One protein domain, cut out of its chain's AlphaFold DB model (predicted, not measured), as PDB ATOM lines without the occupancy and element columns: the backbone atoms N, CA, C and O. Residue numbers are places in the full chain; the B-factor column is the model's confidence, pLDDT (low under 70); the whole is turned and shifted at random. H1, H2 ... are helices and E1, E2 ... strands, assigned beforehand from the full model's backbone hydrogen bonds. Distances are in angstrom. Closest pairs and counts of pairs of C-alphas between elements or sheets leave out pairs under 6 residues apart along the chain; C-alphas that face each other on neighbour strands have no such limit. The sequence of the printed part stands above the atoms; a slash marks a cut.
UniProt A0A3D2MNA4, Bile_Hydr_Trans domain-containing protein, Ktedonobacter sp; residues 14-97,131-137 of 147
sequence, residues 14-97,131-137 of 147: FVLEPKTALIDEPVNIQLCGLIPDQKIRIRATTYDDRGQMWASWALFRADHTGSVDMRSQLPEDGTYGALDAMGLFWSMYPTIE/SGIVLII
ATOM      1  N   PHE A  14       8.483  34.004  -1.705       90.44
ATOM      2  CA  PHE A  14       9.224  33.035  -2.510       90.44
ATOM      3  C   PHE A  14       8.926  31.602  -2.075       90.44
ATOM      4  O   PHE A  14       8.970  31.276  -0.888       90.44
ATOM      5  N   VAL A  15       8.708  30.739  -3.061       91.38
ATOM      6  CA  VAL A  15       8.635  29.288  -2.915       91.38
ATOM      7  C   VAL A  15       9.819  28.692  -3.673       91.38
ATOM      8  O   VAL A  15       9.996  28.957  -4.862       91.38
ATOM      9  N   LEU A  16      10.652  27.935  -2.956       89.62
ATOM     10  CA  LEU A  16      11.862  27.297  -3.476       89.62
ATOM     11  C   LEU A  16      11.736  25.785  -3.347       89.62
ATOM     12  O   LEU A  16      11.470  25.282  -2.249       89.62
ATOM     13  N   GLU A  17      11.967  25.070  -4.443       87.69
ATOM     14  CA  GLU A  17      11.941  23.610  -4.460       87.69
ATOM     15  C   GLU A  17      13.160  23.036  -5.202       87.69
ATOM     16  O   GLU A  17      13.266  23.223  -6.418       87.69
ATOM     17  N   PRO A  18      14.067  22.324  -4.499       85.62
ATOM     18  CA  PRO A  18      14.088  22.113  -3.046       85.62
ATOM     19  C   PRO A  18      14.465  23.394  -2.271       85.62
ATOM     20  O   PRO A  18      15.034  24.333  -2.818       85.62
ATOM     21  N   LYS A  19      14.172  23.427  -0.962       79.75
ATOM     22  CA  LYS A  19      14.525  24.569  -0.086       79.75
ATOM     23  C   LYS A  19      16.032  24.733   0.126       79.75
ATOM     24  O   LYS A  19      16.487  25.827   0.443       79.75
ATOM     25  N   THR A  20      16.771  23.641  -0.028       73.81
ATOM     26  CA  THR A  20      18.225  23.583   0.068       73.81
ATOM     27  C   THR A  20      18.720  22.728  -1.084       73.81
ATOM     28  O   THR A  20      18.174  21.649  -1.309       73.81
ATOM     29  N   ALA A  21      19.737  23.214  -1.785       76.88
ATOM     30  CA  ALA A  21      20.336  22.556  -2.936       76.88
ATOM     31  C   ALA A  21      21.851  22.778  -2.940       76.88
ATOM     32  O   ALA A  21      22.350  23.770  -2.389       76.88
ATOM     33  N   LEU A  22      22.572  21.862  -3.578       77.19
ATOM     34  CA  LEU A  22      23.950  22.097  -4.000       77.19
ATOM     35  C   LEU A  22      23.993  23.041  -5.208       77.19
ATOM     36  O   LEU A  22      22.998  23.254  -5.895       77.19
ATOM     37  N   ILE A  23      25.167  23.617  -5.478       69.00
ATOM     38  CA  ILE A  23      25.351  24.574  -6.584       69.00
ATOM     39  C   ILE A  23      25.103  23.976  -7.976       69.00
ATOM     40  O   ILE A  23      24.793  24.706  -8.911       69.00
ATOM     41  N   ASP A  24      25.233  22.659  -8.105       71.31
ATOM     42  CA  ASP A  24      24.975  21.883  -9.316       71.31
ATOM     43  C   ASP A  24      23.566  21.262  -9.352       71.31
ATOM     44  O   ASP A  24      23.219  20.588 -10.324       71.31
ATOM     45  N   GLU A  25      22.739  21.491  -8.329       78.81
ATOM     46  CA  GLU A  25      21.382  20.957  -8.248       78.81
ATOM     47  C   GLU A  25      20.337  21.989  -8.702       78.81
ATOM     48  O   GLU A  25      20.384  23.152  -8.294       78.81
ATOM     49  N   PRO A  26      19.353  21.578  -9.526       82.75
ATOM     50  CA  PRO A  26      18.320  22.480 -10.001       82.75
ATOM     51  C   PRO A  26      17.405  22.953  -8.865       82.75
ATOM     52  O   PRO A  26      16.878  22.138  -8.106       82.75
ATOM     53  N   VAL A  27      17.155  24.264  -8.808       86.56
ATOM     54  CA  VAL A  27      16.184  24.885  -7.895       86.56
ATOM     55  C   VAL A  27      15.083  25.555  -8.704       86.56
ATOM     56  O   VAL A  27      15.348  26.423  -9.533       86.56
ATOM     57  N   ASN A  28      13.834  25.185  -8.432       89.50
ATOM     58  CA  ASN A  28      12.673  25.897  -8.951       89.50
ATOM     59  C   ASN A  28      12.372  27.090  -8.043       89.50
ATOM     60  O   ASN A  28      12.290  26.934  -6.823       89.50
ATOM     61  N   ILE A  29      12.184  28.264  -8.646       91.19
ATOM     62  CA  ILE A  29      11.858  29.499  -7.932       91.19
ATOM     63  C   ILE A  29      10.523  30.027  -8.436       91.19
ATOM     64  O   ILE A  29      10.376  30.361  -9.614       91.19
ATOM     65  N   GLN A  30       9.590  30.187  -7.503       94.06
ATOM     66  CA  GLN A  30       8.330  30.878  -7.724       94.06
ATOM     67  C   GLN A  30       8.193  32.051  -6.750       94.06
ATOM     68  O   GLN A  30       8.594  31.966  -5.590       94.06
ATOM     69  N   LEU A  31       7.618  33.153  -7.219       93.06
ATOM     70  CA  LEU A  31       7.234  34.303  -6.409       93.06
ATOM     71  C   LEU A  31       5.720  34.480  -6.507       93.06
ATOM     72  O   LEU A  31       5.200  34.720  -7.592       93.06
ATOM     73  N   CYS A  32       5.031  34.377  -5.376       93.12
ATOM     74  CA  CYS A  32       3.572  34.451  -5.282       93.12
ATOM     75  C   CYS A  32       3.133  35.710  -4.528       93.12
ATOM     76  O   CYS A  32       3.933  36.321  -3.818       93.12
ATOM     77  N   GLY A  33       1.848  36.062  -4.619       90.38
ATOM     78  CA  GLY A  33       1.269  37.178  -3.865       90.38
ATOM     79  C   GLY A  33       1.623  38.545  -4.451       90.38
ATOM     80  O   GLY A  33       1.795  39.510  -3.706       90.38
ATOM     81  N   LEU A  34       1.792  38.621  -5.770       91.12
ATOM     82  CA  LEU A  34       1.898  39.870  -6.520       91.12
ATOM     83  C   LEU A  34       0.509  40.318  -6.986       91.12
ATOM     84  O   LEU A  34      -0.456  39.553  -6.968       91.12
ATOM     85  N   ILE A  35       0.402  41.567  -7.426       91.19
ATOM     86  CA  ILE A  35      -0.767  42.014  -8.185       91.19
ATOM     87  C   ILE A  35      -0.682  41.370  -9.585       91.19
ATOM     88  O   ILE A  35       0.409  41.343 -10.159       91.19
ATOM     89  N   PRO A  36      -1.781  40.852 -10.161       94.44
ATOM     90  CA  PRO A  36      -1.780  40.375 -11.543       94.44
ATOM     91  C   PRO A  36      -1.217  41.410 -12.526       94.44
ATOM     92  O   PRO A  36      -1.430  42.611 -12.353       94.44
ATOM     93  N   ASP A  37      -0.460  40.953 -13.525       93.44
ATOM     94  CA  ASP A  37       0.244  41.780 -14.523       93.44
ATOM     95  C   ASP A  37       1.300  42.751 -13.959       93.44
ATOM     96  O   ASP A  37       1.895  43.545 -14.706       93.44
ATOM     97  N   GLN A  38       1.591  42.680 -12.655       90.38
ATOM     98  CA  GLN A  38       2.616  43.492 -12.014       90.38
ATOM     99  C   GLN A  38       3.991  43.151 -12.576       90.38
ATOM    100  O   GLN A  38       4.481  42.027 -12.471       90.38
ATOM    101  N   LYS A  39       4.656  44.170 -13.115       92.00
ATOM    102  CA  LYS A  39       6.059  44.088 -13.507       92.00
ATOM    103  C   LYS A  39       6.944  44.164 -12.261       92.00
ATOM    104  O   LYS A  39       6.825  45.109 -11.480       92.00
ATOM    105  N   ILE A  40       7.819  43.181 -12.074       90.12
ATOM    106  CA  ILE A  40       8.650  43.033 -10.875       90.12
ATOM    107  C   ILE A  40      10.090  42.674 -11.240       90.12
ATOM    108  O   ILE A  40      10.340  41.822 -12.091       90.12
ATOM    109  N   ARG A  41      11.057  43.321 -10.580       91.31
ATOM    110  CA  ARG A  41      12.465  42.911 -10.636       91.31
ATOM    111  C   ARG A  41      12.744  41.930  -9.505       91.31
ATOM    112  O   ARG A  41      12.548  42.270  -8.337       91.31
ATOM    113  N   ILE A  42      13.261  40.761  -9.858       90.00
ATOM    114  CA  ILE A  42      13.767  39.772  -8.909       90.00
ATOM    115  C   ILE A  42      15.291  39.807  -8.960       90.00
ATOM    116  O   ILE A  42      15.886  39.806 -10.039       90.00
ATOM    117  N   ARG A  43      15.923  39.875  -7.788       90.06
ATOM    118  CA  ARG A  43      17.379  39.923  -7.638       90.06
ATOM    119  C   ARG A  43      17.842  38.774  -6.759       90.06
ATOM    120  O   ARG A  43      17.299  38.609  -5.670       90.06
ATOM    121  N   ALA A  44      18.861  38.045  -7.202       87.69
ATOM    122  CA  ALA A  44      19.551  37.053  -6.389       87.69
ATOM    123  C   ALA A  44      20.913  37.595  -5.948       87.69
ATOM    124  O   ALA A  44      21.604  38.258  -6.725       87.69
ATOM    125  N   THR A  45      21.293  37.330  -4.699       87.56
ATOM    126  CA  THR A  45      22.615  37.681  -4.163       87.56
ATOM    127  C   THR A  45      23.175  36.569  -3.295       87.56
ATOM    128  O   THR A  45      22.426  35.947  -2.536       87.56
ATOM    129  N   THR A  46      24.489  36.384  -3.348       83.06
ATOM    130  CA  THR A  46      25.232  35.472  -2.474       83.06
ATOM    131  C   THR A  46      26.651  35.996  -2.239       83.06
ATOM    132  O   THR A  46      27.079  36.931  -2.916       83.06
ATOM    133  N   TYR A  47      27.368  35.414  -1.282       83.06
ATOM    134  CA  TYR A  47      28.788  35.677  -1.043       83.06
ATOM    135  C   TYR A  47      29.562  34.386  -1.288       83.06
ATOM    136  O   TYR A  47      29.101  33.316  -0.890       83.06
ATOM    137  N   ASP A  48      30.720  34.485  -1.933       82.19
ATOM    138  CA  ASP A  48      31.646  33.356  -2.007       82.19
ATOM    139  C   ASP A  48      32.514  33.239  -0.740       82.19
ATOM    140  O   ASP A  48      32.481  34.091   0.153       82.19
ATOM    141  N   ASP A  49      33.333  32.188  -0.669       80.25
ATOM    142  CA  ASP A  49      34.214  31.914   0.477       80.25
ATOM    143  C   ASP A  49      35.279  33.004   0.717       80.25
ATOM    144  O   ASP A  49      35.918  33.033   1.771       80.25
ATOM    145  N   ARG A  50      35.503  33.897  -0.254       83.19
ATOM    146  CA  ARG A  50      36.427  35.037  -0.147       83.19
ATOM    147  C   ARG A  50      35.721  36.307   0.327       83.19
ATOM    148  O   ARG A  50      36.370  37.344   0.440       83.19
ATOM    149  N   GLY A  51      34.419  36.228   0.599       80.25
ATOM    150  CA  GLY A  51      33.590  37.365   0.974       80.25
ATOM    151  C   GLY A  51      33.238  38.275  -0.198       80.25
ATOM    152  O   GLY A  51      32.778  39.379   0.042       80.25
ATOM    153  N   GLN A  52      33.441  37.850  -1.448       83.25
ATOM    154  CA  GLN A  52      33.037  38.628  -2.617       83.25
ATOM    155  C   GLN A  52      31.535  38.427  -2.862       83.25
ATOM    156  O   GLN A  52      31.087  37.299  -3.080       83.25
ATOM    157  N   MET A  53      30.741  39.505  -2.868       84.62
ATOM    158  CA  MET A  53      29.325  39.448  -3.243       84.62
ATOM    159  C   MET A  53      29.146  39.222  -4.745       84.62
ATOM    160  O   MET A  53      29.660  39.974  -5.581       84.62
ATOM    161  N   TRP A  54      28.324  38.238  -5.076       85.25
ATOM    162  CA  TRP A  54      27.831  37.935  -6.412       85.25
ATOM    163  C   TRP A  54      26.354  38.306  -6.505       85.25
ATOM    164  O   TRP A  54      25.592  38.118  -5.550       85.25
ATOM    165  N   ALA A  55      25.936  38.847  -7.647       89.50
ATOM    166  CA  ALA A  55      24.547  39.226  -7.867       89.50
ATOM    167  C   ALA A  55      24.088  38.950  -9.298       89.50
ATOM    168  O   ALA A  55      24.871  39.006 -10.241       89.50
ATOM    169  N   SER A  56      22.789  38.723  -9.447       91.19
ATOM    170  CA  SER A  56      22.085  38.687 -10.727       91.19
ATOM    171  C   SER A  56      20.705  39.324 -10.583       91.19
ATOM    172  O   SER A  56      20.221  39.574  -9.470       91.19
ATOM    173  N   TRP A  57      20.050  39.597 -11.705       93.00
ATOM    174  CA  TRP A  57      18.675  40.083 -11.703       93.00
ATOM    175  C   TRP A  57      17.943  39.743 -12.999       93.00
ATOM    176  O   TRP A  57      18.555  39.598 -14.061       93.00
ATOM    177  N   ALA A  58      16.622  39.662 -12.903       93.00
ATOM    178  CA  ALA A  58      15.724  39.517 -14.038       93.00
ATOM    179  C   ALA A  58      14.395  40.233 -13.773       93.00
ATOM    180  O   ALA A  58      13.967  40.410 -12.627       93.00
ATOM    181  N   LEU A  59      13.774  40.697 -14.847       94.44
ATOM    182  CA  LEU A  59      12.525  41.435 -14.858       94.44
ATOM    183  C   LEU A  59      11.419  40.518 -15.362       94.44
ATOM    184  O   LEU A  59      11.505  39.986 -16.463       94.44
ATOM    185  N   PHE A  60      10.375  40.364 -14.562       94.31
ATOM    186  CA  PHE A  60       9.244  39.501 -14.865       94.31
ATOM    187  C   PHE A  60       7.938  40.267 -14.786       94.31
ATOM    188  O   PHE A  60       7.868  41.376 -14.245       94.31
ATOM    189  N   ARG A  61       6.889  39.637 -15.297       95.12
ATOM    190  CA  ARG A  61       5.513  40.077 -15.150       95.12
ATOM    191  C   ARG A  61       4.725  38.980 -14.461       95.12
ATOM    192  O   ARG A  61       4.723  37.854 -14.942       95.12
ATOM    193  N   ALA A  62       4.081  39.319 -13.350       94.62
ATOM    194  CA  ALA A  62       3.181  38.402 -12.671       94.62
ATOM    195  C   ALA A  62       2.065  37.962 -13.622       94.62
ATOM    196  O   ALA A  62       1.505  38.784 -14.347       94.62
ATOM    197  N   ASP A  63       1.731  36.681 -13.599       96.50
ATOM    198  CA  ASP A  63       0.594  36.153 -14.333       96.50
ATOM    199  C   ASP A  63      -0.743  36.626 -13.730       96.50
ATOM    200  O   ASP A  63      -0.803  37.352 -12.734       96.50
ATOM    201  N   HIS A  64      -1.847  36.173 -14.324       96.19
ATOM    202  CA  HIS A  64      -3.206  36.475 -13.872       96.19
ATOM    203  C   HIS A  64      -3.508  36.019 -12.429       96.19
ATOM    204  O   HIS A  64      -4.480  36.486 -11.836       96.19
ATOM    205  N   THR A  65      -2.699  35.122 -11.854       95.19
ATOM    206  CA  THR A  65      -2.816  34.663 -10.459       95.19
ATOM    207  C   THR A  65      -1.968  35.484  -9.489       95.19
ATOM    208  O   THR A  65      -2.027  35.256  -8.281       95.19
ATOM    209  N   GLY A  66      -1.183  36.443  -9.991       94.88
ATOM    210  CA  GLY A  66      -0.230  37.191  -9.179       94.88
ATOM    211  C   GLY A  66       1.048  36.402  -8.895       94.88
ATOM    212  O   GLY A  66       1.628  36.559  -7.815       94.88
ATOM    213  N   SER A  67       1.479  35.551  -9.832       95.75
ATOM    214  CA  SER A  67       2.654  34.691  -9.667       95.75
ATOM    215  C   SER A  67       3.688  34.853 -10.782       95.75
ATOM    216  O   SER A  67       3.365  35.077 -11.947       95.75
ATOM    217  N   VAL A  68       4.960  34.691 -10.425       95.44
ATOM    218  CA  VAL A  68       6.080  34.528 -11.360       95.44
ATOM    219  C   VAL A  68       6.702  33.160 -11.112       95.44
ATOM    220  O   VAL A  68       7.166  32.905 -10.005       95.44
ATOM    221  N   ASP A  69       6.735  32.302 -12.131       95.31
ATOM    222  CA  ASP A  69       7.453  31.020 -12.115       95.31
ATOM    223  C   ASP A  69       8.601  31.059 -13.132       95.31
ATOM    224  O   ASP A  69       8.384  31.108 -14.345       95.31
ATOM    225  N   MET A  70       9.838  31.024 -12.636       92.44
ATOM    226  CA  MET A  70      11.040  31.156 -13.472       92.44
ATOM    227  C   MET A  70      11.301  29.931 -14.356       92.44
ATOM    228  O   MET A  70      12.090  30.012 -15.294       92.44
ATOM    229  N   ARG A  71      10.646  28.796 -14.094       92.31
ATOM    230  CA  ARG A  71      10.741  27.608 -14.951       92.31
ATOM    231  C   ARG A  71       9.925  27.754 -16.234       92.31
ATOM    232  O   ARG A  71      10.232  27.101 -17.231       92.31
ATOM    233  N   SER A  72       8.871  28.566 -16.200       93.75
ATOM    234  CA  SER A  72       7.877  28.668 -17.272       93.75
ATOM    235  C   SER A  72       7.741  30.072 -17.866       93.75
ATOM    236  O   SER A  72       7.113  30.221 -18.915       93.75
ATOM    237  N   GLN A  73       8.371  31.087 -17.268       95.81
ATOM    238  CA  GLN A  73       8.347  32.466 -17.753       95.81
ATOM    239  C   GLN A  73       9.722  32.929 -18.245       95.81
ATOM    240  O   GLN A  73      10.727  32.814 -17.547       95.81
ATOM    241  N   LEU A  74       9.753  33.497 -19.453       95.38
ATOM    242  CA  LEU A  74      10.929  34.179 -19.993       95.38
ATOM    243  C   LEU A  74      11.062  35.561 -19.324       95.38
ATOM    244  O   LEU A  74      10.063  36.285 -19.263       95.38
ATOM    245  N   PRO A  75      12.259  35.965 -18.864       95.06
ATOM    246  CA  PRO A  75      12.484  37.340 -18.434       95.06
ATOM    247  C   PRO A  75      12.174  38.348 -19.549       95.06
ATOM    248  O   PRO A  75      12.536  38.136 -20.704       95.06
ATOM    249  N   GLU A  76      11.562  39.479 -19.199       95.31
ATOM    250  CA  GLU A  76      11.418  40.627 -20.108       95.31
ATOM    251  C   GLU A  76      12.753  41.366 -20.310       95.31
ATOM    252  O   GLU A  76      12.945  42.022 -21.331       95.31
ATOM    253  N   ASP A  77      13.641  41.311 -19.314       93.25
ATOM    254  CA  ASP A  77      14.976  41.918 -19.305       93.25
ATOM    255  C   ASP A  77      15.803  41.303 -18.163       93.25
ATOM    256  O   ASP A  77      15.235  40.760 -17.208       93.25
ATOM    257  N   GLY A  78      17.129  41.404 -18.206       91.75
ATOM    258  CA  GLY A  78      17.957  40.869 -17.135       91.75
ATOM    259  C   GLY A  78      19.395  40.552 -17.489       91.75
ATOM    260  O   GLY A  78      19.904  40.792 -18.577       91.75
ATOM    261  N   THR A  79      20.034  39.939 -16.501       91.12
ATOM    262  CA  THR A  79      21.350  39.289 -16.606       91.12
ATOM    263  C   THR A  79      21.324  38.008 -17.437       91.12
ATOM    264  O   THR A  79      22.370  37.534 -17.873       91.12
ATOM    265  N   TYR A  80      20.131  37.478 -17.706       90.31
ATOM    266  CA  TYR A  80      19.883  36.398 -18.650       90.31
ATOM    267  C   TYR A  80      18.572  36.655 -19.403       90.31
ATOM    268  O   TYR A  80      17.692  37.360 -18.911       90.31
ATOM    269  N   GLY A  81      18.453  36.073 -20.598       90.19
ATOM    270  CA  GLY A  81      17.281  36.216 -21.475       90.19
ATOM    271  C   GLY A  81      16.751  34.887 -22.020       90.19
ATOM    272  O   GLY A  81      16.053  34.876 -23.027       90.19
ATOM    273  N   ALA A  82      17.126  33.767 -21.399       89.56
ATOM    274  CA  ALA A  82      16.664  32.428 -21.760       89.56
ATOM    275  C   ALA A  82      15.623  31.916 -20.754       89.56
ATOM    276  O   ALA A  82      15.633  32.317 -19.591       89.56
ATOM    277  N   LEU A  83      14.742  31.014 -21.195       91.75
ATOM    278  CA  LEU A  83      13.800  30.319 -20.319       91.75
ATOM    279  C   LEU A  83      14.548  29.234 -19.536       91.75
ATOM    280  O   LEU A  83      14.740  28.125 -20.035       91.75
ATOM    281  N   ASP A  84      15.004  29.578 -18.336       86.56
ATOM    282  CA  ASP A  84      15.812  28.700 -17.496       86.56
ATOM    283  C   ASP A  84      15.577  29.008 -16.011       86.56
ATOM    284  O   ASP A  84      15.852  30.116 -15.545       86.56
ATOM    285  N   ALA A  85      15.129  28.000 -15.255       86.62
ATOM    286  CA  ALA A  85      14.921  28.097 -13.809       86.62
ATOM    287  C   ALA A  85      16.210  28.466 -13.055       86.62
ATOM    288  O   ALA A  85      16.162  29.094 -11.997       86.62
ATOM    289  N   MET A  86      17.368  28.114 -13.621       88.94
ATOM    290  CA  MET A  86      18.682  28.403 -13.059       88.94
ATOM    291  C   MET A  86      19.285  29.711 -13.557       88.94
ATOM    292  O   MET A  86      20.370  30.077 -13.104       88.94
ATOM    293  N   GLY A  87      18.569  30.451 -14.411       90.06
ATOM    294  CA  GLY A  87      18.991  31.720 -14.998       90.06
ATOM    295  C   GLY A  87      19.646  32.671 -14.006       90.06
ATOM    296  O   GLY A  87      20.758  33.142 -14.237       90.06
ATOM    297  N   LEU A  88      19.009  32.899 -12.851       89.69
ATOM    298  CA  LEU A  88      19.534  33.791 -11.811       89.69
ATOM    299  C   LEU A  88      20.847  33.308 -11.177       89.69
ATOM    300  O   LEU A  88      21.559  34.125 -10.608       89.69
ATOM    301  N   PHE A  89      21.189  32.028 -11.236       87.62
ATOM    302  CA  PHE A  89      22.385  31.497 -10.581       87.62
ATOM    303  C   PHE A  89      23.591  31.539 -11.515       87.62
ATOM    304  O   PHE A  89      24.634  32.071 -11.145       87.62
ATOM    305  N   TRP A  90      23.454  31.046 -12.749       88.00
ATOM    306  CA  TRP A  90      24.583  31.009 -13.687       88.00
ATOM    307  C   TRP A  90      24.899  32.367 -14.324       88.00
ATOM    308  O   TRP A  90      26.009  32.563 -14.813       88.00
ATOM    309  N   SER A  91      23.958  33.317 -14.295       90.06
ATOM    310  CA  SER A  91      24.179  34.697 -14.761       90.06
ATOM    311  C   SER A  91      24.678  35.655 -13.673       90.06
ATOM    312  O   SER A  91      24.747  36.867 -13.895       90.06
ATOM    313  N   MET A  92      25.021  35.139 -12.485       90.06
ATOM    314  CA  MET A  92      25.617  35.961 -11.438       90.06
ATOM    315  C   MET A  92      26.962  36.532 -11.881       90.06
ATOM    316  O   MET A  92      27.804  35.842 -12.454       90.06
ATOM    317  N   TYR A  93      27.184  37.797 -11.545       88.88
ATOM    318  CA  TYR A  93      28.447  38.490 -11.752       88.88
ATOM    319  C   TYR A  93      28.977  39.036 -10.419       88.88
ATOM    320  O   TYR A  93      28.180  39.386  -9.535       88.88
ATOM    321  N   PRO A  94      30.309  39.118 -10.243       87.44
ATOM    322  CA  PRO A  94      30.889  39.700  -9.044       87.44
ATOM    323  C   PRO A  94      30.544  41.188  -9.006       87.44
ATOM    324  O   PRO A  94      30.750  41.931  -9.968       87.44
ATOM    325  N   THR A  95      29.990  41.629  -7.887       84.12
ATOM    326  CA  THR A  95      29.712  43.047  -7.660       84.12
ATOM    327  C   THR A  95      30.958  43.730  -7.120       84.12
ATOM    328  O   THR A  95      31.706  43.144  -6.345       84.12
ATOM    329  N   ILE A  96      31.211  44.977  -7.505       76.94
ATOM    330  CA  ILE A  96      32.304  45.731  -6.888       76.94
ATOM    331  C   ILE A  96      31.842  46.111  -5.480       76.94
ATOM    332  O   ILE A  96      31.173  47.124  -5.282       76.94
ATOM    333  N   GLU A  97      32.175  45.287  -4.490       56.03
ATOM    334  CA  GLU A  97      32.183  45.745  -3.110       56.03
ATOM    335  C   GLU A  97      33.238  46.841  -3.007       56.03
ATOM    336  O   GLU A  97      34.390  46.651  -3.402       56.03
ATOM    337  N   SER A 131       9.853  48.891  -7.278       46.34
ATOM    338  CA  SER A 131       9.509  47.764  -6.406       46.34
ATOM    339  C   SER A 131      10.290  46.510  -6.813       46.34
ATOM    340  O   SER A 131      10.086  45.968  -7.898       46.34
ATOM    341  N   GLY A 132      11.242  46.099  -5.982       56.22
ATOM    342  CA  GLY A 132      12.124  44.969  -6.247       56.22
ATOM    343  C   GLY A 132      12.131  44.042  -5.047       56.22
ATOM    344  O   GLY A 132      12.158  44.510  -3.910       56.22
ATOM    345  N   ILE A 133      12.090  42.739  -5.303       64.12
ATOM    346  CA  ILE A 133      12.154  41.719  -4.258       64.12
ATOM    347  C   ILE A 133      13.532  41.060  -4.329       64.12
ATOM    348  O   ILE A 133      14.005  40.677  -5.403       64.12
ATOM    349  N   VAL A 134      14.194  40.974  -3.174       68.75
ATOM    350  CA  VAL A 134      15.541  40.412  -3.037       68.75
ATOM    351  C   VAL A 134      15.439  38.991  -2.499       68.75
ATOM    352  O   VAL A 134      14.857  38.765  -1.439       68.75
ATOM    353  N   LEU A 135      16.033  38.048  -3.224       71.50
ATOM    354  CA  LEU A 135      16.260  36.677  -2.802       71.50
ATOM    355  C   LEU A 135      17.711  36.550  -2.322       71.50
ATOM    356  O   LEU A 135      18.654  36.720  -3.099       71.50
ATOM    357  N   ILE A 136      17.891  36.258  -1.036       69.81
ATOM    358  CA  ILE A 136      19.206  35.939  -0.473       69.81
ATOM    359  C   ILE A 136      19.373  34.426  -0.547       69.81
ATOM    360  O   ILE A 136      18.562  33.688   0.012       69.81
ATOM    361  N   ILE A 137      20.406  33.978  -1.257       64.75
ATOM    362  CA  ILE A 137      20.643  32.561  -1.518       64.75
ATOM    363  C   ILE A 137      21.854  32.100  -0.711       64.75
ATOM    364  O   ILE A 137      22.959  32.623  -0.878       64.75
TER     365      ILE A 137
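AT A GLANCE: This is residues 14 to 97 and 131 to 137 of the 147 residues of the protein "Bile_Hydr_Trans domain-containing protein" of Ktedonobacter sp (UniProt A0A3D2MNA4). With little regular structure, this model is a long, narrow three-stranded sheet whose hairpin E3 and E4 makes the length; a smaller hairpin, E1 and E2, sits to one side. H1 covers part of E4, and the long loop 62 to 86 pairs briefly with E2 and E4. The printed part has 91 residues, 36 in named elements, mostly strand, in order E1 E2 E3 E4 H1 E5; the sheet E4, E3, E5 is mixed. It is compact, radius of gyration of the C-alphas 12.9 A, spanning 42 by 27 by 22 A.

HOW THE PARTS SIT: Start at E1, residues 14 to 17, antiparallel to E2, residues 28 to 32: N 15 and O 30 are 2.8 A apart. Next, E3, residues 39 to 47, forms a hairpin with E4, residues 53 to 61; N 40 and O 60 are 2.8 A apart. H1, residues 87 to 90, lies over E4, height over the sheet 7.6 A, closest C-alphas Ser 56 and Leu 88, 5.6 A; it is too short for any O i to N i+4 pair. E5, residues 132 to 136, is parallel to E3; N 135 and O 43 are 2.8 A apart.

IN THESE COORDINATES: Find C-alpha 14 at (9.224, 33.035, -2.510), where E1 begins. From C-alpha 39 at (6.059, 44.088, -13.507), E3 runs 27.3 A; E4 is 26.6 A long.

THE WHOLE: Residues 98 to 130 are not printed, a C-alpha gap of 23.0 A. The link E4 to H1 is long. Look for pLDDT under 70 at residues 23, 97, 131 to 134 and 136 to 137.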